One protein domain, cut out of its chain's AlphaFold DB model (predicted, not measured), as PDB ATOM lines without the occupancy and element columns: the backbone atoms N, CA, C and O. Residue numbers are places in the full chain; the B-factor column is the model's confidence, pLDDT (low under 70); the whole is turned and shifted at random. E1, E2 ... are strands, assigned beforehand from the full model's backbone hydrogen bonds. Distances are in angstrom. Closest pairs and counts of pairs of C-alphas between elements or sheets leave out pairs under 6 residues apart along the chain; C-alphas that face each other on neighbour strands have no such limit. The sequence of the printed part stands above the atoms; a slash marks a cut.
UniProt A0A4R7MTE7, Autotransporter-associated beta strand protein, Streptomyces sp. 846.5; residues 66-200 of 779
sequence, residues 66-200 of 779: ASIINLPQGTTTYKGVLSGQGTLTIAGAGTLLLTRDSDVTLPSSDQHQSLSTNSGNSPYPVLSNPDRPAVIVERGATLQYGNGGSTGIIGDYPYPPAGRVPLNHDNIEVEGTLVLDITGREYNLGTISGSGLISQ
ATOM      1  N   ALA A  66      23.134  -5.563  13.325       96.81
ATOM      2  CA  ALA A  66      21.798  -6.150  13.329       96.81
ATOM      3  C   ALA A  66      20.995  -5.699  12.100       96.81
ATOM      4  O   ALA A  66      20.887  -4.504  11.827       96.81
ATOM      5  N   SER A  67      20.429  -6.655  11.368       98.44
ATOM      6  CA  SER A  67      19.700  -6.429  10.122       98.44
ATOM      7  C   SER A  67      18.394  -7.216  10.094       98.44
ATOM      8  O   SER A  67      18.322  -8.320  10.633       98.44
ATOM      9  N   ILE A  68      17.367  -6.664   9.449       98.44
ATOM     10  CA  ILE A  68      16.043  -7.285   9.317       98.44
ATOM     11  C   ILE A  68      15.603  -7.357   7.852       98.44
ATOM     12  O   ILE A  68      15.840  -6.436   7.070       98.44
ATOM     13  N   ILE A  69      14.949  -8.461   7.494       98.50
ATOM     14  CA  ILE A  69      14.237  -8.666   6.231       98.50
ATOM     15  C   ILE A  69      12.761  -8.875   6.574       98.50
ATOM     16  O   ILE A  69      12.389  -9.938   7.064       98.50
ATOM     17  N   ASN A  70      11.913  -7.884   6.316       97.50
ATOM     18  CA  ASN A  70      10.472  -7.962   6.541       97.50
ATOM     19  C   ASN A  70       9.756  -8.415   5.259       97.50
ATOM     20  O   ASN A  70       9.460  -7.618   4.366       97.50
ATOM     21  N   LEU A  71       9.522  -9.720   5.143       95.19
ATOM     22  CA  LEU A  71       9.054 -10.341   3.912       95.19
ATOM     23  C   LEU A  71       7.571 -10.040   3.636       95.19
ATOM     24  O   LEU A  71       6.715 -10.313   4.489       95.19
ATOM     25  N   PRO A  72       7.229  -9.569   2.420       94.69
ATOM     26  CA  PRO A  72       5.843  -9.541   1.977       94.69
ATOM     27  C   PRO A  72       5.318 -10.972   1.806       94.69
ATOM     28  O   PRO A  72       6.088 -11.909   1.610       94.69
ATOM     29  N   GLN A  73       3.996 -11.136   1.832       95.81
ATOM     30  CA  GLN A  73       3.364 -12.435   1.607       95.81
ATOM     31  C   GLN A  73       3.805 -13.056   0.267       95.81
ATOM     32  O   GLN A  73       3.881 -12.370  -0.754       95.81
ATOM     33  N   GLY A  74       4.031 -14.372   0.268       96.88
ATOM     34  CA  GLY A  74       4.510 -15.132  -0.889       96.88
ATOM     35  C   GLY A  74       5.990 -15.498  -0.782       96.88
ATOM     36  O   GLY A  74       6.620 -15.292   0.253       96.88
ATOM     37  N   THR A  75       6.543 -16.071  -1.851       97.94
ATOM     38  CA  THR A  75       7.933 -16.549  -1.879       97.94
ATOM     39  C   THR A  75       8.838 -15.556  -2.600       97.94
ATOM     40  O   THR A  75       8.658 -15.280  -3.784       97.94
ATOM     41  N   THR A  76       9.858 -15.070  -1.898       97.88
ATOM     42  CA  THR A  76      10.968 -14.293  -2.451       97.88
ATOM     43  C   THR A  76      12.148 -15.224  -2.701       97.88
ATOM     44  O   THR A  76      12.809 -15.667  -1.764       97.88
ATOM     45  N   THR A  77      12.441 -15.520  -3.967       97.88
ATOM     46  CA  THR A  77      13.676 -16.223  -4.343       97.88
ATOM     47  C   THR A  77      14.845 -15.248  -4.344       97.88
ATOM     48  O   THR A  77      14.976 -14.424  -5.252       97.88
ATOM     49  N   TYR A  78      15.720 -15.362  -3.352       98.25
ATOM     50  CA  TYR A  78      16.905 -14.532  -3.233       98.25
ATOM     51  C   TYR A  78      18.082 -15.153  -3.990       98.25
ATOM     52  O   TYR A  78      18.508 -16.284  -3.736       98.25
ATOM     53  N   LYS A  79      18.573 -14.396  -4.976       96.31
ATOM     54  CA  LYS A  79      19.689 -14.773  -5.860       96.31
ATOM     55  C   LYS A  79      21.022 -14.137  -5.454       96.31
ATOM     56  O   LYS A  79      22.044 -14.475  -6.054       96.31
ATOM     57  N   GLY A  80      20.996 -13.212  -4.498       97.44
ATOM     58  CA  GLY A  80      22.194 -12.614  -3.923       97.44
ATOM     59  C   GLY A  80      22.814 -13.501  -2.842       97.44
ATOM     60  O   GLY A  80      22.351 -14.613  -2.584       97.44
ATOM     61  N   VAL A  81      23.857 -12.979  -2.211       98.19
ATOM     62  CA  VAL A  81      24.548 -13.556  -1.051       98.19
ATOM     63  C   VAL A  81      24.401 -12.609   0.137       98.19
ATOM     64  O   VAL A  81      24.521 -11.393  -0.014       98.19
ATOM     65  N   LEU A  82      24.106 -13.149   1.318       98.44
ATOM     66  CA  LEU A  82      24.214 -12.424   2.585       98.44
ATOM     67  C   LEU A  82      25.602 -12.712   3.167       98.44
ATOM     68  O   LEU A  82      26.032 -13.862   3.203       98.44
ATOM     69  N   SER A  83      26.322 -11.668   3.564       97.62
ATOM     70  CA  SER A  83      27.688 -11.767   4.093       97.62
ATOM     71  C   SER A  83      27.886 -10.833   5.287       97.62
ATOM     72  O   SER A  83      27.077  -9.931   5.486       97.62
ATOM     73  N   GLY A  84      28.986 -10.956   6.023       96.38
ATOM     74  CA  GLY A  84      29.418  -9.944   6.994       96.38
ATOM     75  C   GLY A  84      29.043 -10.272   8.436       96.38
ATOM     76  O   GLY A  84      28.803 -11.428   8.773       96.38
ATOM     77  N   GLN A  85      29.051  -9.253   9.299       96.00
ATOM     78  CA  GLN A  85      28.915  -9.443  10.745       96.00
ATOM     79  C   GLN A  85      27.633  -8.821  11.297       96.00
ATOM     80  O   GLN A  85      27.304  -7.677  10.980       96.00
ATOM     81  N   GLY A  86      26.934  -9.551  12.165       95.56
ATOM     82  CA  GLY A  86      25.729  -9.086  12.847       95.56
ATOM     83  C   GLY A  86      24.692 -10.186  13.054       95.56
ATOM     84  O   GLY A  86      24.963 -11.362  12.853       95.56
ATOM     85  N   THR A  87      23.488  -9.786  13.461       97.31
ATOM     86  CA  THR A  87      22.320 -10.677  13.484       97.31
ATOM     87  C   THR A  87      21.440 -10.436  12.274       97.31
ATOM     88  O   THR A  87      21.181  -9.284  11.929       97.31
ATOM     89  N   LEU A  88      20.912 -11.502  11.687       98.44
ATOM     90  CA  LEU A  88      19.933 -11.463  10.613       98.44
ATOM     91  C   LEU A  88      18.568 -11.922  11.126       98.44
ATOM     92  O   LEU A  88      18.390 -13.079  11.491       98.44
ATOM     93  N   THR A  89      17.589 -11.024  11.120       98.62
ATOM     94  CA  THR A  89      16.198 -11.330  11.468       98.62
ATOM     95  C   THR A  89      15.347 -11.454  10.207       98.62
ATOM     96  O   THR A  89      15.265 -10.523   9.408       98.62
ATOM     97  N   ILE A  90      14.700 -12.601  10.027       98.62
ATOM     98  CA  ILE A  90      13.709 -12.858   8.986       98.62
ATOM     99  C   ILE A  90      12.327 -12.672   9.609       98.62
ATOM    100  O   ILE A  90      11.927 -13.443  10.475       98.62
ATOM    101  N   ALA A  91      11.614 -11.645   9.168       98.19
ATOM    102  CA  ALA A  91      10.325 -11.221   9.697       98.19
ATOM    103  C   ALA A  91       9.254 -11.178   8.595       98.19
ATOM    104  O   ALA A  91       9.526 -11.426   7.417       98.19
ATOM    105  N   GLY A  92       8.025 -10.837   8.974       96.50
ATOM    106  CA  GLY A  92       6.896 -10.721   8.051       96.50
ATOM    107  C   GLY A  92       6.132 -12.033   7.868       96.50
ATOM    108  O   GLY A  92       6.143 -12.897   8.738       96.50
ATOM    109  N   ALA A  93       5.415 -12.155   6.749       95.06
ATOM    110  CA  ALA A  93       4.493 -13.273   6.486       95.06
ATOM    111  C   ALA A  93       4.855 -14.077   5.221       95.06
ATOM    112  O   ALA A  93       4.026 -14.820   4.688       95.06
ATOM    113  N   GLY A  94       6.052 -13.852   4.679       97.62
ATOM    114  CA  GLY A  94       6.536 -14.476   3.451       97.62
ATOM    115  C   GLY A  94       7.602 -15.540   3.671       97.62
ATOM    116  O   GLY A  94       8.063 -15.779   4.787       97.62
ATOM    117  N   THR A  95       8.031 -16.135   2.561       98.56
ATOM    118  CA  THR A  95       9.142 -17.087   2.488       98.56
ATOM    119  C   THR A  95      10.349 -16.438   1.824       98.56
ATOM    120  O   THR A  95      10.242 -15.961   0.695       98.56
ATOM    121  N   LEU A  96      11.510 -16.465   2.474       98.56
ATOM    122  CA  LEU A  96      12.796 -16.173   1.846       98.56
ATOM    123  C   LEU A  96      13.444 -17.487   1.420       98.56
ATOM    124  O   LEU A  96      13.895 -18.254   2.263       98.56
ATOM    125  N   LEU A  97      13.497 -17.734   0.114       98.38
ATOM    126  CA  LEU A  97      14.187 -18.880  -0.468       98.38
ATOM    127  C   LEU A  97      15.617 -18.485  -0.840       98.38
ATOM    128  O   LEU A  97      15.818 -17.675  -1.749       98.38
ATOM    129  N   LEU A  98      16.601 -19.088  -0.177       98.38
ATOM    130  CA  LEU A  98      18.014 -18.922  -0.493       98.38
ATOM    131  C   LEU A  98      18.445 -19.914  -1.573       98.38
ATOM    132  O   LEU A  98      18.252 -21.119  -1.448       98.38
ATOM    133  N   THR A  99      19.065 -19.402  -2.637       96.75
ATOM    134  CA  THR A  99      19.602 -20.237  -3.732       96.75
ATOM    135  C   THR A  99      21.127 -20.314  -3.745       96.75
ATOM    136  O   THR A  99      21.703 -21.145  -4.447       96.75
ATOM    137  N   ARG A 100      21.796 -19.458  -2.966       97.31
ATOM    138  CA  ARG A 100      23.255 -19.379  -2.850       97.31
ATOM    139  C   ARG A 100      23.643 -19.366  -1.380       97.31
ATOM    140  O   ARG A 100      22.905 -18.826  -0.558       97.31
ATOM    141  N   ASP A 101      24.787 -19.966  -1.080       97.31
ATOM    142  CA  ASP A 101      25.319 -19.981   0.279       97.31
ATOM    143  C   ASP A 101      25.643 -18.562   0.743       97.31
ATOM    144  O   ASP A 101      26.060 -17.712  -0.045       97.31
ATOM    145  N   SER A 102      25.406 -18.326   2.023       97.94
ATOM    146  CA  SER A 102      25.577 -17.057   2.712       97.94
ATOM    147  C   SER A 102      26.337 -17.282   4.018       97.94
ATOM    148  O   SER A 102      26.268 -18.358   4.607       97.94
ATOM    149  N   ASP A 103      27.055 -16.260   4.460       95.81
ATOM    150  CA  ASP A 103      27.977 -16.315   5.595       95.81
ATOM    151  C   ASP A 103      27.730 -15.088   6.476       95.81
ATOM    152  O   ASP A 103      28.226 -13.989   6.216       95.81
ATOM    153  N   VAL A 104      26.849 -15.257   7.459       94.75
ATOM    154  CA  VAL A 104      26.466 -14.202   8.396       94.75
ATOM    155  C   VAL A 104      26.809 -14.681   9.789       94.75
ATOM    156  O   VAL A 104      26.079 -15.495  10.345       94.75
ATOM    157  N   THR A 105      27.865 -14.109  10.358       94.75
ATOM    158  CA  THR A 105      28.330 -14.484  11.691       94.75
ATOM    159  C   THR A 105      28.261 -13.329  12.681       94.75
ATOM    160  O   THR A 105      28.200 -12.150  12.317       94.75
ATOM    161  N   LEU A 106      28.261 -13.642  13.973       96.19
ATOM    162  CA  LEU A 106      28.345 -12.622  15.010       96.19
ATOM    163  C   LEU A 106      29.697 -11.887  14.965       96.19
ATOM    164  O   LEU A 106      30.706 -12.453  14.547       96.19
ATOM    165  N   PRO A 107      29.773 -10.628  15.432       94.06
ATOM    166  CA  PRO A 107      31.058  -9.977  15.661       94.06
ATOM    167  C   PRO A 107      31.929 -10.808  16.611       94.06
ATOM    168  O   PRO A 107      31.419 -11.373  17.575       94.06
ATOM    169  N   SER A 108      33.250 -10.821  16.419       91.69
ATOM    170  CA  SER A 108      34.165 -11.627  17.251       91.69
ATOM    171  C   SER A 108      34.107 -11.306  18.752       91.69
ATOM    172  O   SER A 108      34.535 -12.117  19.565       91.69
ATOM    173  N   SER A 109      33.597 -10.129  19.140       93.19
ATOM    174  CA  SER A 109      33.350  -9.776  20.546       93.19
ATOM    175  C   SER A 109      32.214 -10.565  21.190       93.19
ATOM    176  O   SER A 109      32.172 -10.636  22.413       93.19
ATOM    177  N   ASP A 110      31.316 -11.115  20.374       93.25
ATOM    178  CA  ASP A 110      30.099 -11.819  20.774       93.25
ATOM    179  C   ASP A 110      30.200 -13.328  20.490       93.25
ATOM    180  O   ASP A 110      29.257 -14.062  20.773       93.25
ATOM    181  N   GLN A 111      31.326 -13.769  19.916       93.50
ATOM    182  CA  GLN A 111      31.664 -15.170  19.694       93.50
ATOM    183  C   GLN A 111      32.375 -15.720  20.939       93.50
ATOM    184  O   GLN A 111      33.542 -15.424  21.218       93.50
ATOM    185  N   HIS A 112      31.654 -16.501  21.725       92.25
ATOM    186  CA  HIS A 112      32.084 -17.127  22.971       92.25
ATOM    187  C   HIS A 112      31.894 -18.650  22.962       92.25
ATOM    188  O   HIS A 112      32.278 -19.316  23.934       92.25
ATOM    189  N   GLN A 113      31.325 -19.200  21.891       92.19
ATOM    190  CA  GLN A 113      31.161 -20.625  21.695       92.19
ATOM    191  C   GLN A 113      32.507 -21.331  21.614       92.19
ATOM    192  O   GLN A 113      33.452 -20.906  20.946       92.19
ATOM    193  N   SER A 114      32.592 -22.459  22.308       88.19
ATOM    194  CA  SER A 114      33.796 -23.278  22.366       88.19
ATOM    195  C   SER A 114      33.489 -24.712  21.968       88.19
ATOM    196  O   SER A 114      32.456 -25.275  22.333       88.19
ATOM    197  N   LEU A 115      34.414 -25.302  21.217       88.56
ATOM    198  CA  LEU A 115      34.349 -26.685  20.779       88.56
ATOM    199  C   LEU A 115      35.488 -27.466  21.430       88.56
ATOM    200  O   LEU A 115      36.657 -27.096  21.318       88.56
ATOM    201  N   SER A 116      35.144 -28.558  22.097       88.94
ATOM    202  CA  SER A 116      36.107 -29.512  22.645       88.94
ATOM    203  C   SER A 116      35.815 -30.917  22.127       88.94
ATOM    204  O   SER A 116      34.815 -31.146  21.452       88.94
ATOM    205  N   THR A 117      36.688 -31.870  22.429       86.69
ATOM    206  CA  THR A 117      36.450 -33.292  22.164       86.69
ATOM    207  C   THR A 117      36.440 -34.015  23.500       86.69
ATOM    208  O   THR A 117      37.342 -33.805  24.315       86.69
ATOM    209  N   ASN A 118      35.428 -34.842  23.756       83.75
ATOM    210  CA  ASN A 118      35.377 -35.589  25.010       83.75
ATOM    211  C   ASN A 118      36.518 -36.627  25.096       83.75
ATOM    212  O   ASN A 118      37.006 -37.152  24.094       83.75
ATOM    213  N   SER A 119      36.929 -36.960  26.321       71.31
ATOM    214  CA  SER A 119      37.897 -38.027  26.581       71.31
ATOM    215  C   SER A 119      37.165 -39.358  26.788       71.31
ATOM    216  O   SER A 119      36.654 -39.619  27.877       71.31
ATOM    217  N   GLY A 120      37.091 -40.195  25.755       72.94
ATOM    218  CA  GLY A 120      36.452 -41.512  25.814       72.94
ATOM    219  C   GLY A 120      36.917 -42.434  24.687       72.94
ATOM    220  O   GLY A 120      37.683 -42.014  23.821       72.94
ATOM    221  N   ASN A 121      36.457 -43.692  24.698       72.81
ATOM    222  CA  ASN A 121      36.807 -44.674  23.661       72.81
ATOM    223  C   ASN A 121      36.280 -44.291  22.267       72.81
ATOM    224  O   ASN A 121      36.927 -44.616  21.275       72.81
ATOM    225  N   SER A 122      35.162 -43.561  22.210       80.38
ATOM    226  CA  SER A 122      34.633 -42.932  20.996       80.38
ATOM    227  C   SER A 122      34.582 -41.413  21.192       80.38
ATOM    228  O   SER A 122      33.609 -40.909  21.756       80.38
ATOM    229  N   PRO A 123      35.646 -40.678  20.815       82.62
ATOM    230  CA  PRO A 123      35.685 -39.228  20.944       82.62
ATOM    231  C   PRO A 123      34.724 -38.549  19.955       82.62
ATOM    232  O   PRO A 123      34.669 -38.918  18.784       82.62
ATOM    233  N   TYR A 124      34.010 -37.528  20.417       85.81
ATOM    234  CA  TYR A 124      33.033 -36.741  19.669       85.81
ATOM    235  C   TYR A 124      33.108 -35.253  20.075       85.81
ATOM    236  O   TYR A 124      33.611 -34.930  21.162       85.81
ATOM    237  N   PRO A 125      32.660 -34.320  19.212       86.81
ATOM    238  CA  PRO A 125      32.658 -32.896  19.516       86.81
ATOM    239  C   PRO A 125      31.653 -32.559  20.621       86.81
ATOM    240  O   PRO A 125      30.487 -32.946  20.566       86.81
ATOM    241  N   VAL A 126      32.091 -31.770  21.596       87.38
ATOM    242  CA  VAL A 126      31.243 -31.206  22.646       87.38
ATOM    243  C   VAL A 126      31.261 -29.694  22.511       87.38
ATOM    244  O   VAL A 126      32.296 -29.051  22.715       87.38
ATOM    245  N   LEU A 127      30.097 -29.147  22.176       88.06
ATOM    246  CA  LEU A 127      29.852 -27.714  22.167       88.06
ATOM    247  C   LEU A 127      29.638 -27.214  23.597       88.06
ATOM    248  O   LEU A 127      28.962 -27.857  24.399       88.06
ATOM    249  N   SER A 128      30.218 -26.070  23.941       87.88
ATOM    250  CA  SER A 128      30.059 -25.436  25.249       87.88
ATOM    251  C   SER A 128      29.932 -23.928  25.104       87.88
ATOM    252  O   SER A 128      30.620 -23.326  24.280       87.88
ATOM    253  N   ASN A 129      29.088 -23.336  25.954       90.25
ATOM    254  CA  ASN A 129      28.768 -21.908  25.951       90.25
ATOM    255  C   ASN A 129      28.240 -21.423  24.583       90.25
ATOM    256  O   ASN A 129      28.880 -20.572  23.975       90.25
ATOM    257  N   PRO A 130      27.134 -21.998  24.068       91.62
ATOM    258  CA  PRO A 130      26.629 -21.646  22.746       91.62
ATOM    259  C   PRO A 130      26.322 -20.150  22.662       91.62
ATOM    260  O   PRO A 130      25.719 -19.578  23.575       91.62
ATOM    261  N   ASP A 131      26.737 -19.533  21.561       95.06
ATOM    262  CA  ASP A 131      26.489 -18.119  21.308       95.06
ATOM    263  C   ASP A 131      25.011 -17.826  21.077       95.06
ATOM    264  O   ASP A 131      24.200 -18.711  20.782       95.06
ATOM    265  N   ARG A 132      24.650 -16.547  21.184       95.62
ATOM    266  CA  ARG A 132      23.317 -16.091  20.788       95.62
ATOM    267  C   ARG A 132      23.055 -16.405  19.302       95.62
ATOM    268  O   ARG A 132      24.001 -16.487  18.522       95.62
ATOM    269  N   PRO A 133      21.790 -16.536  18.880       97.12
ATOM    270  CA  PRO A 133      21.463 -16.761  17.478       97.12
ATOM    271  C   PRO A 133      22.010 -15.649  16.569       97.12
ATOM    272  O   PRO A 133      21.774 -14.462  16.817       97.12
ATOM    273  N   ALA A 134      22.722 -16.032  15.508       97.69
ATOM    274  CA  ALA A 134      23.105 -15.136  14.417       97.69
ATOM    275  C   ALA A 134      21.948 -14.969  13.421       97.69
ATOM    276  O   ALA A 134      21.776 -13.899  12.840       97.69
ATOM    277  N   VAL A 135      21.114 -16.004  13.274       98.38
ATOM    278  CA  VAL A 135      19.918 -16.003  12.427       98.38
ATOM    279  C   VAL A 135      18.676 -16.175  13.300       98.38
ATOM    280  O   VAL A 135      18.612 -17.078  14.130       98.38
ATOM    281  N   ILE A 136      17.679 -15.314  13.108       98.69
ATOM    282  CA  ILE A 136      16.402 -15.342  13.830       98.69
ATOM    283  C   ILE A 136      15.281 -15.403  12.794       98.69
ATOM    284  O   ILE A 136      15.203 -14.540  11.924       98.69
ATOM    285  N   VAL A 137      14.405 -16.400  12.879       98.81
ATOM    286  CA  VAL A 137      13.211 -16.528  12.036       98.81
ATOM    287  C   VAL A 137      11.990 -16.235  12.894       98.81
ATOM    288  O   VAL A 137      11.580 -17.074  13.694       98.81
ATOM    289  N   GLU A 138      11.408 -15.048  12.746       98.56
ATOM    290  CA  GLU A 138      10.252 -14.628  13.535       98.56
ATOM    291  C   GLU A 138       8.986 -15.407  13.171       98.56
ATOM    292  O   GLU A 138       8.816 -15.943  12.070       98.56
ATOM    293  N   ARG A 139       8.039 -15.420  14.108       97.81
ATOM    294  CA  ARG A 139       6.729 -16.032  13.912       97.81
ATOM    295  C   ARG A 139       6.015 -15.437  12.696       97.81
ATOM    296  O   ARG A 139       5.842 -14.227  12.595       97.81
ATOM    297  N   GLY A 140       5.531 -16.313  11.819       96.19
ATOM    298  CA  GLY A 140       4.858 -15.944  10.570       96.19
ATOM    299  C   GLY A 140       5.787 -15.908   9.356       96.19
ATOM    300  O   GLY A 140       5.306 -16.090   8.238       96.19
ATOM    301  N   ALA A 141       7.098 -15.764   9.561       98.44
ATOM    302  CA  ALA A 141       8.075 -15.794   8.486       98.44
ATOM    303  C   ALA A 141       8.549 -17.224   8.197       98.44
ATOM    304  O   ALA A 141       8.567 -18.092   9.075       98.44
ATOM    305  N   THR A 142       8.957 -17.468   6.953       98.75
ATOM    306  CA  THR A 142       9.626 -18.709   6.552       98.75
ATOM    307  C   THR A 142      11.004 -18.406   5.978       98.75
ATOM    308  O   THR A 142      11.134 -17.622   5.039       98.75
ATOM    309  N   LEU A 143      12.030 -19.070   6.497       98.56
ATOM    310  CA  LEU A 143      13.348 -19.142   5.880       98.56
ATOM    311  C   LEU A 143      13.476 -20.505   5.203       98.56
ATOM    312  O   LEU A 143      13.243 -21.527   5.838       98.56
ATOM    313  N   GLN A 144      13.811 -20.534   3.920       98.00
ATOM    314  CA  GLN A 144      14.018 -21.772   3.182       98.00
ATOM    315  C   GLN A 144      15.459 -21.858   2.691       98.00
ATOM    316  O   GLN A 144      15.923 -21.008   1.926       98.00
ATOM    317  N   TYR A 145      16.140 -22.917   3.116       95.94
ATOM    318  CA  TYR A 145      17.452 -23.297   2.626       95.94
ATOM    319  C   TYR A 145      17.307 -24.202   1.413       95.94
ATOM    320  O   TYR A 145      16.767 -25.300   1.521       95.94
ATOM    321  N   GLY A 146      17.804 -23.736   0.269       94.38
ATOM    322  CA  GLY A 146      17.821 -24.501  -0.971       94.38
ATOM    323  C   GLY A 146      16.451 -24.759  -1.601       94.38
ATOM    324  O   GLY A 146      15.393 -24.390  -1.091       94.38
ATOM    325  N   ASN A 147      16.496 -25.366  -2.782       93.62
ATOM    326  CA  ASN A 147      15.340 -25.752  -3.593       93.62
ATOM    327  C   ASN A 147      15.546 -27.125  -4.265       93.62
ATOM    328  O   ASN A 147      15.269 -27.294  -5.457       93.62
ATOM    329  N   GLY A 148      16.139 -28.062  -3.525       90.06
ATOM    330  CA  GLY A 148      16.457 -29.418  -3.967       90.06
ATOM    331  C   GLY A 148      17.893 -29.602  -4.464       90.06
ATOM    332  O   GLY A 148      18.219 -30.665  -4.990       90.06
ATOM    333  N   GLY A 149      18.759 -28.590  -4.323       90.31
ATOM    334  CA  GLY A 149      20.194 -28.634  -4.656       90.31
ATOM    335  C   GLY A 149      21.101 -28.613  -3.418       90.31
ATOM    336  O   GLY A 149      20.620 -28.679  -2.297       90.31
ATOM    337  N   SER A 150      22.419 -28.480  -3.592       91.19
ATOM    338  CA  SER A 150      23.400 -28.513  -2.485       91.19
ATOM    339  C   SER A 150      23.799 -27.136  -1.921       91.19
ATOM    340  O   SER A 150      24.722 -27.038  -1.106       91.19
ATOM    341  N   THR A 151      23.140 -26.064  -2.367       93.94
ATOM    342  CA  THR A 151      23.448 -24.667  -2.015       93.94
ATOM    343  C   THR A 151      22.221 -23.939  -1.487       93.94
ATOM    344  O   THR A 151      21.092 -24.357  -1.731       93.94
ATOM    345  N   GLY A 152      22.441 -22.797  -0.839       95.50
ATOM    346  CA  GLY A 152      21.377 -21.965  -0.286       95.50
ATOM    347  C   GLY A 152      21.285 -22.038   1.230       95.50
ATOM    348  O   GLY A 152      20.187 -21.933   1.756       95.50
ATOM    349  N   ILE A 153      22.402 -22.241   1.929       94.88
ATOM    350  CA  ILE A 153      22.430 -22.246   3.398       94.88
ATOM    351  C   ILE A 153      23.057 -20.963   3.948       94.88
ATOM    352  O   ILE A 153      23.858 -20.328   3.263       94.88
ATOM    353  N   ILE A 154      22.726 -20.606   5.191       96.38
ATOM    354  CA  ILE A 154      23.489 -19.627   5.977       96.38
ATOM    355  C   ILE A 154      24.328 -20.390   7.000       96.38
ATOM    356  O   ILE A 154      23.781 -21.218   7.733       96.38
ATOM    357  N   GLY A 155      25.629 -20.116   7.056       94.00
ATOM    358  CA  GLY A 155      26.473 -20.546   8.169       94.00
ATOM    359  C   GLY A 155      27.965 -20.348   7.926       94.00
ATOM    360  O   GLY A 155      28.435 -20.487   6.794       94.00
ATOM    361  N   ASP A 156      28.687 -20.093   9.008       93.12
ATOM    362  CA  ASP A 156      30.143 -20.112   9.099       93.12
ATOM    363  C   ASP A 156      30.632 -21.462   9.655       93.12
ATOM    364  O   ASP A 156      30.222 -21.903  10.728       93.12
ATOM    365  N   TYR A 157      31.541 -22.141   8.951       91.81
ATOM    366  CA  TYR A 157      32.015 -23.489   9.309       91.81
ATOM    367  C   TYR A 157      33.531 -23.505   9.576       91.81
ATOM    368  O   TYR A 157      34.286 -24.146   8.837       91.81
ATOM    369  N   PRO A 158      34.019 -22.812  10.623       90.38
ATOM    370  CA  PRO A 158      35.448 -22.658  10.888       90.38
ATOM    371  C   PRO A 158      36.064 -23.895  11.559       90.38
ATOM    372  O   PRO A 158      37.286 -23.979  11.713       90.38
ATOM    373  N   TYR A 159      35.240 -24.848  11.996       86.75
ATOM    374  CA  TYR A 159      35.681 -26.027  12.730       86.75
ATOM    375  C   TYR A 159      36.014 -27.204  11.800       86.75
ATOM    376  O   TYR A 159      35.388 -27.372  10.750       86.75
ATOM    377  N   PRO A 160      36.944 -28.093  12.201       82.94
ATOM    378  CA  PRO A 160      37.093 -29.388  11.552       82.94
ATOM    379  C   PRO A 160      35.772 -30.179  11.588       82.94
ATOM    380  O   PRO A 160      35.061 -30.124  12.595       82.94
ATOM    381  N   PRO A 161      35.448 -30.945  10.534       82.25
ATOM    382  CA  PRO A 161      34.218 -31.724  10.497       82.25
ATOM    383  C   PRO A 161      34.223 -32.855  11.534       82.25
ATOM    384  O   PRO A 161      35.244 -33.504  11.779       82.25
ATOM    385  N   ALA A 162      33.051 -33.123  12.104       77.56
ATOM    386  CA  ALA A 162      32.781 -34.267  12.962       77.56
ATOM    387  C   ALA A 162      32.335 -35.452  12.099       77.56
ATOM    388  O   ALA A 162      31.174 -35.577  11.709       77.56
ATOM    389  N   GLY A 163      33.288 -36.311  11.734       80.56
ATOM    390  CA  GLY A 163      33.054 -37.309  10.694       80.56
ATOM    391  C   GLY A 163      32.948 -36.632   9.326       80.56
ATOM    392  O   GLY A 163      33.929 -36.071   8.843       80.56
ATOM    393  N   ARG A 164      31.775 -36.702   8.691       81.00
ATOM    394  CA  ARG A 164      31.491 -36.021   7.413       81.00
ATOM    395  C   ARG A 164      30.765 -34.678   7.586       81.00
ATOM    396  O   ARG A 164      30.731 -33.898   6.637       81.00
ATOM    397  N   VAL A 165      30.306 -34.373   8.801       82.50
ATOM    398  CA  VAL A 165      29.459 -33.213   9.088       82.50
ATOM    399  C   VAL A 165      30.311 -32.001   9.469       82.50
ATOM    400  O   VAL A 165      30.997 -32.042  10.496       82.50
ATOM    401  N   PRO A 166      30.301 -30.907   8.687       87.81
ATOM    402  CA  PRO A 166      30.921 -29.656   9.106       87.81
ATOM    403  C   PRO A 166      30.106 -29.038  10.250       87.81
ATOM    404  O   PRO A 166      28.878 -29.026  10.200       87.81
ATOM    405  N   LEU A 167      30.778 -28.525  11.280       88.56
ATOM    406  CA  LEU A 167      30.112 -27.892  12.421       88.56
ATOM    407  C   LEU A 167      29.980 -26.391  12.184       88.56
ATOM    408  O   LEU A 167      30.955 -25.746  11.792       88.56
ATOM    409  N   ASN A 168      28.785 -25.863  12.419       91.62
ATOM    410  CA  ASN A 168      28.480 -24.454  12.221       91.62
ATOM    411  C   ASN A 168      28.812 -23.668  13.493       91.62
ATOM    412  O   ASN A 168      28.511 -24.112  14.604       91.62
ATOM    413  N   HIS A 169      29.471 -22.527  13.333       92.25
ATOM    414  CA  HIS A 169      29.703 -21.580  14.417       92.25
ATOM    415  C   HIS A 169      28.430 -20.808  14.747       92.25
ATOM    416  O   HIS A 169      28.181 -20.502  15.912       92.25
ATOM    417  N   ASP A 170      27.619 -20.528  13.731       94.19
ATOM    418  CA  ASP A 170      26.416 -19.730  13.868       94.19
ATOM    419  C   ASP A 170      25.272 -20.556  14.449       94.19
ATOM    420  O   ASP A 170      25.049 -21.706  14.076       94.19
ATOM    421  N   ASN A 171      24.513 -19.924  15.342       95.69
ATOM    422  CA  ASN A 171      23.329 -20.497  15.971       95.69
ATOM    423  C   ASN A 171      22.056 -19.872  15.386       95.69
ATOM    424  O   ASN A 171      22.076 -18.736  14.893       95.69
ATOM    425  N   ILE A 172      20.934 -20.588  15.472       97.56
ATOM    426  CA  ILE A 172      19.657 -20.167  14.886       97.56
ATOM    427  C   ILE A 172      18.505 -20.233  15.896       97.56
ATOM    428  O   ILE A 172      18.385 -21.166  16.691       97.56
ATOM    429  N   GLU A 173      17.629 -19.232  15.851       98.50
ATOM    430  CA  GLU A 173      16.354 -19.205  16.569       98.50
ATOM    431  C   GLU A 173      15.205 -19.262  15.569       98.50
ATOM    432  O   GLU A 173      15.124 -18.444  14.652       98.50
ATOM    433  N   VAL A 174      14.314 -20.241  15.731       98.62
ATOM    434  CA  VAL A 174      13.181 -20.470  14.833       98.62
ATOM    435  C   VAL A 174      11.880 -20.350  15.618       98.62
ATOM    436  O   VAL A 174      11.448 -21.293  16.273       98.62
ATOM    437  N   GLU A 175      11.228 -19.194  15.514       98.62
ATOM    438  CA  GLU A 175       9.858 -18.943  15.990       98.62
ATOM    439  C   GLU A 175       8.813 -19.094  14.870       98.62
ATOM    440  O   GLU A 175       7.626 -19.300  15.134       98.62
ATOM    441  N   GLY A 176       9.246 -18.958  13.613       98.44
ATOM    442  CA  GLY A 176       8.451 -19.172  12.405       98.44
ATOM    443  C   GLY A 176       8.644 -20.567  11.814       98.44
ATOM    444  O   GLY A 176       8.374 -21.582  12.458       98.44
ATOM    445  N   THR A 177       9.077 -20.627  10.557       98.56
ATOM    446  CA  THR A 177       9.353 -21.890   9.859       98.56
ATOM    447  C   THR A 177      10.718 -21.865   9.180       98.56
ATOM    448  O   THR A 177      11.041 -20.929   8.456       98.56
ATOM    449  N   LEU A 178      11.501 -22.919   9.379       97.69
ATOM    450  CA  LEU A 178      12.727 -23.194   8.641       97.69
ATOM    451  C   LEU A 178      12.496 -24.409   7.737       97.69
ATOM    452  O   LEU A 178      12.254 -25.507   8.232       97.69
ATOM    453  N   VAL A 179      12.562 -24.216   6.421       96.12
ATOM    454  CA  VAL A 179      12.463 -25.295   5.427       96.12
ATOM    455  C   VAL A 179      13.860 -25.665   4.939       96.12
ATOM    456  O   VAL A 179      14.635 -24.796   4.550       96.12
ATOM    457  N   LEU A 180      14.170 -26.956   4.939       94.06
ATOM    458  CA  LEU A 180      15.490 -27.516   4.675       94.06
ATOM    459  C   LEU A 180      15.471 -28.364   3.401       94.06
ATOM    460  O   LEU A 180      15.481 -29.591   3.451       94.06
ATOM    461  N   ASP A 181      15.422 -27.702   2.249       93.06
ATOM    462  CA  ASP A 181      15.367 -28.326   0.923       93.06
ATOM    463  C   ASP A 181      16.754 -28.343   0.257       93.06
ATOM    464  O   ASP A 181      16.983 -27.826  -0.840       93.06
ATOM    465  N   ILE A 182      17.716 -28.913   0.982       90.25
ATOM    466  CA  ILE A 182      19.095 -29.121   0.536       90.25
ATOM    467  C   ILE A 182      19.257 -30.598   0.210       90.25
ATOM    468  O   ILE A 182      18.740 -31.414   0.949       90.25
ATOM    469  N   THR A 183      19.973 -30.974  -0.847       88.31
ATOM    470  CA  THR A 183      20.262 -32.376  -1.186       88.31
ATOM    471  C   THR A 183      21.748 -32.585  -1.473       88.31
ATOM    472  O   THR A 183      22.453 -31.684  -1.932       88.31
ATOM    473  N   GLY A 184      22.250 -33.795  -1.199       84.69
ATOM    474  CA  GLY A 184      23.628 -34.184  -1.529       84.69
ATOM    475  C   GLY A 184      24.713 -33.445  -0.737       84.69
ATOM    476  O   GLY A 184      25.865 -33.410  -1.174       84.69
ATOM    477  N   ARG A 185      24.353 -32.847   0.404       85.94
ATOM    478  CA  ARG A 185      25.256 -32.131   1.308       85.94
ATOM    479  C   ARG A 185      24.797 -32.309   2.752       85.94
ATOM    480  O   ARG A 185      23.677 -31.930   3.076       85.94
ATOM    481  N   GLU A 186      25.697 -32.805   3.593       84.88
ATOM    482  CA  GLU A 186      25.551 -32.788   5.052       84.88
ATOM    483  C   GLU A 186      25.927 -31.398   5.587       84.88
ATOM    484  O   GLU A 186      26.897 -30.781   5.123       84.88
ATOM    485  N   TYR A 187      25.160 -30.889   6.547       87.19
ATOM    486  CA  TYR A 187      25.429 -29.620   7.218       87.19
ATOM    487  C   TYR A 187      24.837 -29.610   8.627       87.19
ATOM    488  O   TYR A 187      23.940 -30.380   8.971       87.19
ATOM    489  N   ASN A 188      25.345 -28.692   9.441       89.25
ATOM    490  CA  ASN A 188      24.885 -28.449  10.795       89.25
ATOM    491  C   ASN A 188      24.290 -27.035  10.893       89.25
ATOM    492  O   ASN A 188      24.811 -26.094  10.305       89.25
ATOM    493  N   LEU A 189      23.196 -26.870  11.637       91.50
ATOM    494  CA  LEU A 189      22.552 -25.563  11.852       91.50
ATOM    495  C   LEU A 189      23.111 -24.798  13.066       91.50
ATOM    496  O   LEU A 189      22.584 -23.743  13.407       91.50
ATOM    497  N   GLY A 190      24.123 -25.352  13.738       91.31
ATOM    498  CA  GLY A 190      24.563 -24.910  15.056       91.31
ATOM    499  C   GLY A 190      23.568 -25.299  16.146       91.31
ATOM    500  O   GLY A 190      22.807 -26.263  16.017       91.31
ATOM    501  N   THR A 191      23.573 -24.540  17.237       93.62
ATOM    502  CA  THR A 191      22.571 -24.643  18.299       93.62
ATOM    503  C   THR A 191      21.255 -24.051  17.813       93.62
ATOM    504  O   THR A 191      21.181 -22.889  17.412       93.62
ATOM    505  N   ILE A 192      20.200 -24.856  17.896       95.25
ATOM    506  CA  ILE A 192      18.851 -24.507  17.461       95.25
ATOM    507  C   ILE A 192      18.000 -24.175  18.686       95.25
ATOM    508  O   ILE A 192      17.931 -24.954  19.636       95.25
ATOM    509  N   SER A 193      17.318 -23.035  18.642       97.56
ATOM    510  CA  SER A 193      16.393 -22.561  19.677       97.56
ATOM    511  C   SER A 193      15.060 -22.101  19.073       97.56
ATOM    512  O   SER A 193      14.899 -22.077  17.852       97.56
ATOM    513  N   GLY A 194      14.095 -21.763  19.928       98.06
ATOM    514  CA  GLY A 194      12.759 -21.315  19.528       98.06
ATOM    515  C   GLY A 194      11.693 -22.413  19.587       98.06
ATOM    516  O   GLY A 194      11.945 -23.535  20.043       98.06
ATOM    517  N   SER A 195      10.479 -22.057  19.175       98.19
ATOM    518  CA  SER A 195       9.264 -22.883  19.294       98.19
ATOM    519  C   SER A 195       8.550 -23.182  17.965       98.19
ATOM    520  O   SER A 195       7.465 -23.763  17.954       98.19
ATOM    521  N   GLY A 196       9.144 -22.781  16.840       98.25
ATOM    522  CA  GLY A 196       8.569 -22.882  15.500       98.25
ATOM    523  C   GLY A 196       8.641 -24.277  14.867       98.25
ATOM    524  O   GLY A 196       8.712 -25.306  15.539       98.25
ATOM    525  N   LEU A 197       8.606 -24.309  13.535       97.62
ATOM    526  CA  LEU A 197       8.703 -25.529  12.732       97.62
ATOM    527  C   LEU A 197      10.052 -25.594  12.017       97.62
ATOM    528  O   LEU A 197      10.414 -24.667  11.296       97.62
ATOM    529  N   ILE A 198      10.746 -26.720  12.139       95.81
ATOM    530  CA  ILE A 198      11.873 -27.071  11.271       95.81
ATOM    531  C   ILE A 198      11.425 -28.237  10.412       95.81
ATOM    532  O   ILE A 198      11.037 -29.270  10.946       95.81
ATOM    533  N   SER A 199      11.432 -28.069   9.094       94.19
ATOM    534  CA  SER A 199      10.878 -29.044   8.162       94.19
ATOM    535  C   SER A 199      11.870 -29.386   7.067       94.19
ATOM    536  O   SER A 199      12.325 -28.517   6.327       94.19
ATOM    537  N   GLN A 200      12.171 -30.671   6.942       92.00
ATOM    538  CA  GLN A 200      12.845 -31.238   5.786       92.00
ATOM    539  C   GLN A 200      11.779 -31.825   4.848       92.00
ATOM    540  O   GLN A 200      10.966 -32.633   5.296       92.00
TER     541      GLN A 200
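AT A GLANCE: This is residues 66 to 200 of the 779 residues of the protein "Autotransporter-associated beta strand protein" of Streptomyces sp. 846.5 (UniProt A0A4R7MTE7). The chain winds in stacked turns, a short solenoid whose parallel strands lie side by side from E1 through E3, then E7 with E8 and E9 with E10, to E11; the two short strands E2 and E4 make another wall of the first turns. The hairpin of E5 and E6 reaches away from these turns as an arm at one end of the longest axis. The printed part has 135 residues, with no named helix and eleven named strands, E1 to E11 in order along it; the class is all strand, though 64 residues, under half, are in named elements. Seven strands make a branched, all-parallel sheet, E2 and E4 a parallel pair, E5 and E6 an antiparallel one. The whole is compact, with a radius of gyration of the C-alphas of 15.0 A and spans of 51 by 33 by 27 A, only just elongated.

HOW THE PARTS SIT: Start at E1, residues 67 to 78, which bends by 131 degrees at residue 74. Beside it look for E3, residues 88 to 98, which bends by 132 degrees at residue 93; the two are parallel, with N 69 and O 89 2.8 A apart, within hydrogen-bond range. On the other side of E3 from E1 you find two parallel neighbours, staggered: E7, residues 133 to 137, beside residues 88 to 90, with N 88 and O 134 2.8 A apart, and E8, residues 142 to 149, beside residues 95 to 98, with N 96 and O 142 2.8 A apart. Next to E7 is E9, residues 171 to 174, with N 137 and O 173 at 2.8 A. Next to E8 is E10, residues 177 to 182, with N 145 and O 179 at 2.8 A, and then E11, residues 197 to 199, with N 178 and O 197 at 2.8 A; both pairs are parallel. E2, residues 82 to 85, is parallel to E4, residues 103 to 105, with N 103 and O 82 at 2.9 A. The hairpin of E5, residues 114 to 117, and E6, residues 125 to 128, has N 126 and O 116 at 2.8 A; E5 is apart from E7.

IN THESE COORDINATES: Find C-alpha 67 at (19.700, -6.429, 10.122); E1 runs 15.9 A to C-alpha 78. E3 measures 13.5 A, E8 18.3 A and E10 15.3 A. E11 ends at C-alpha 199, (10.878, -29.044, 8.162).

THE WHOLE: The C-alphas farthest apart, of Pro 72 and Asn 121, are 51.6 A apart. The printed part has no cut. The links E8 to E9 and E10 to E11 are long. Mean pLDDT of the printed part is 93.3, and no printed residue is under 70.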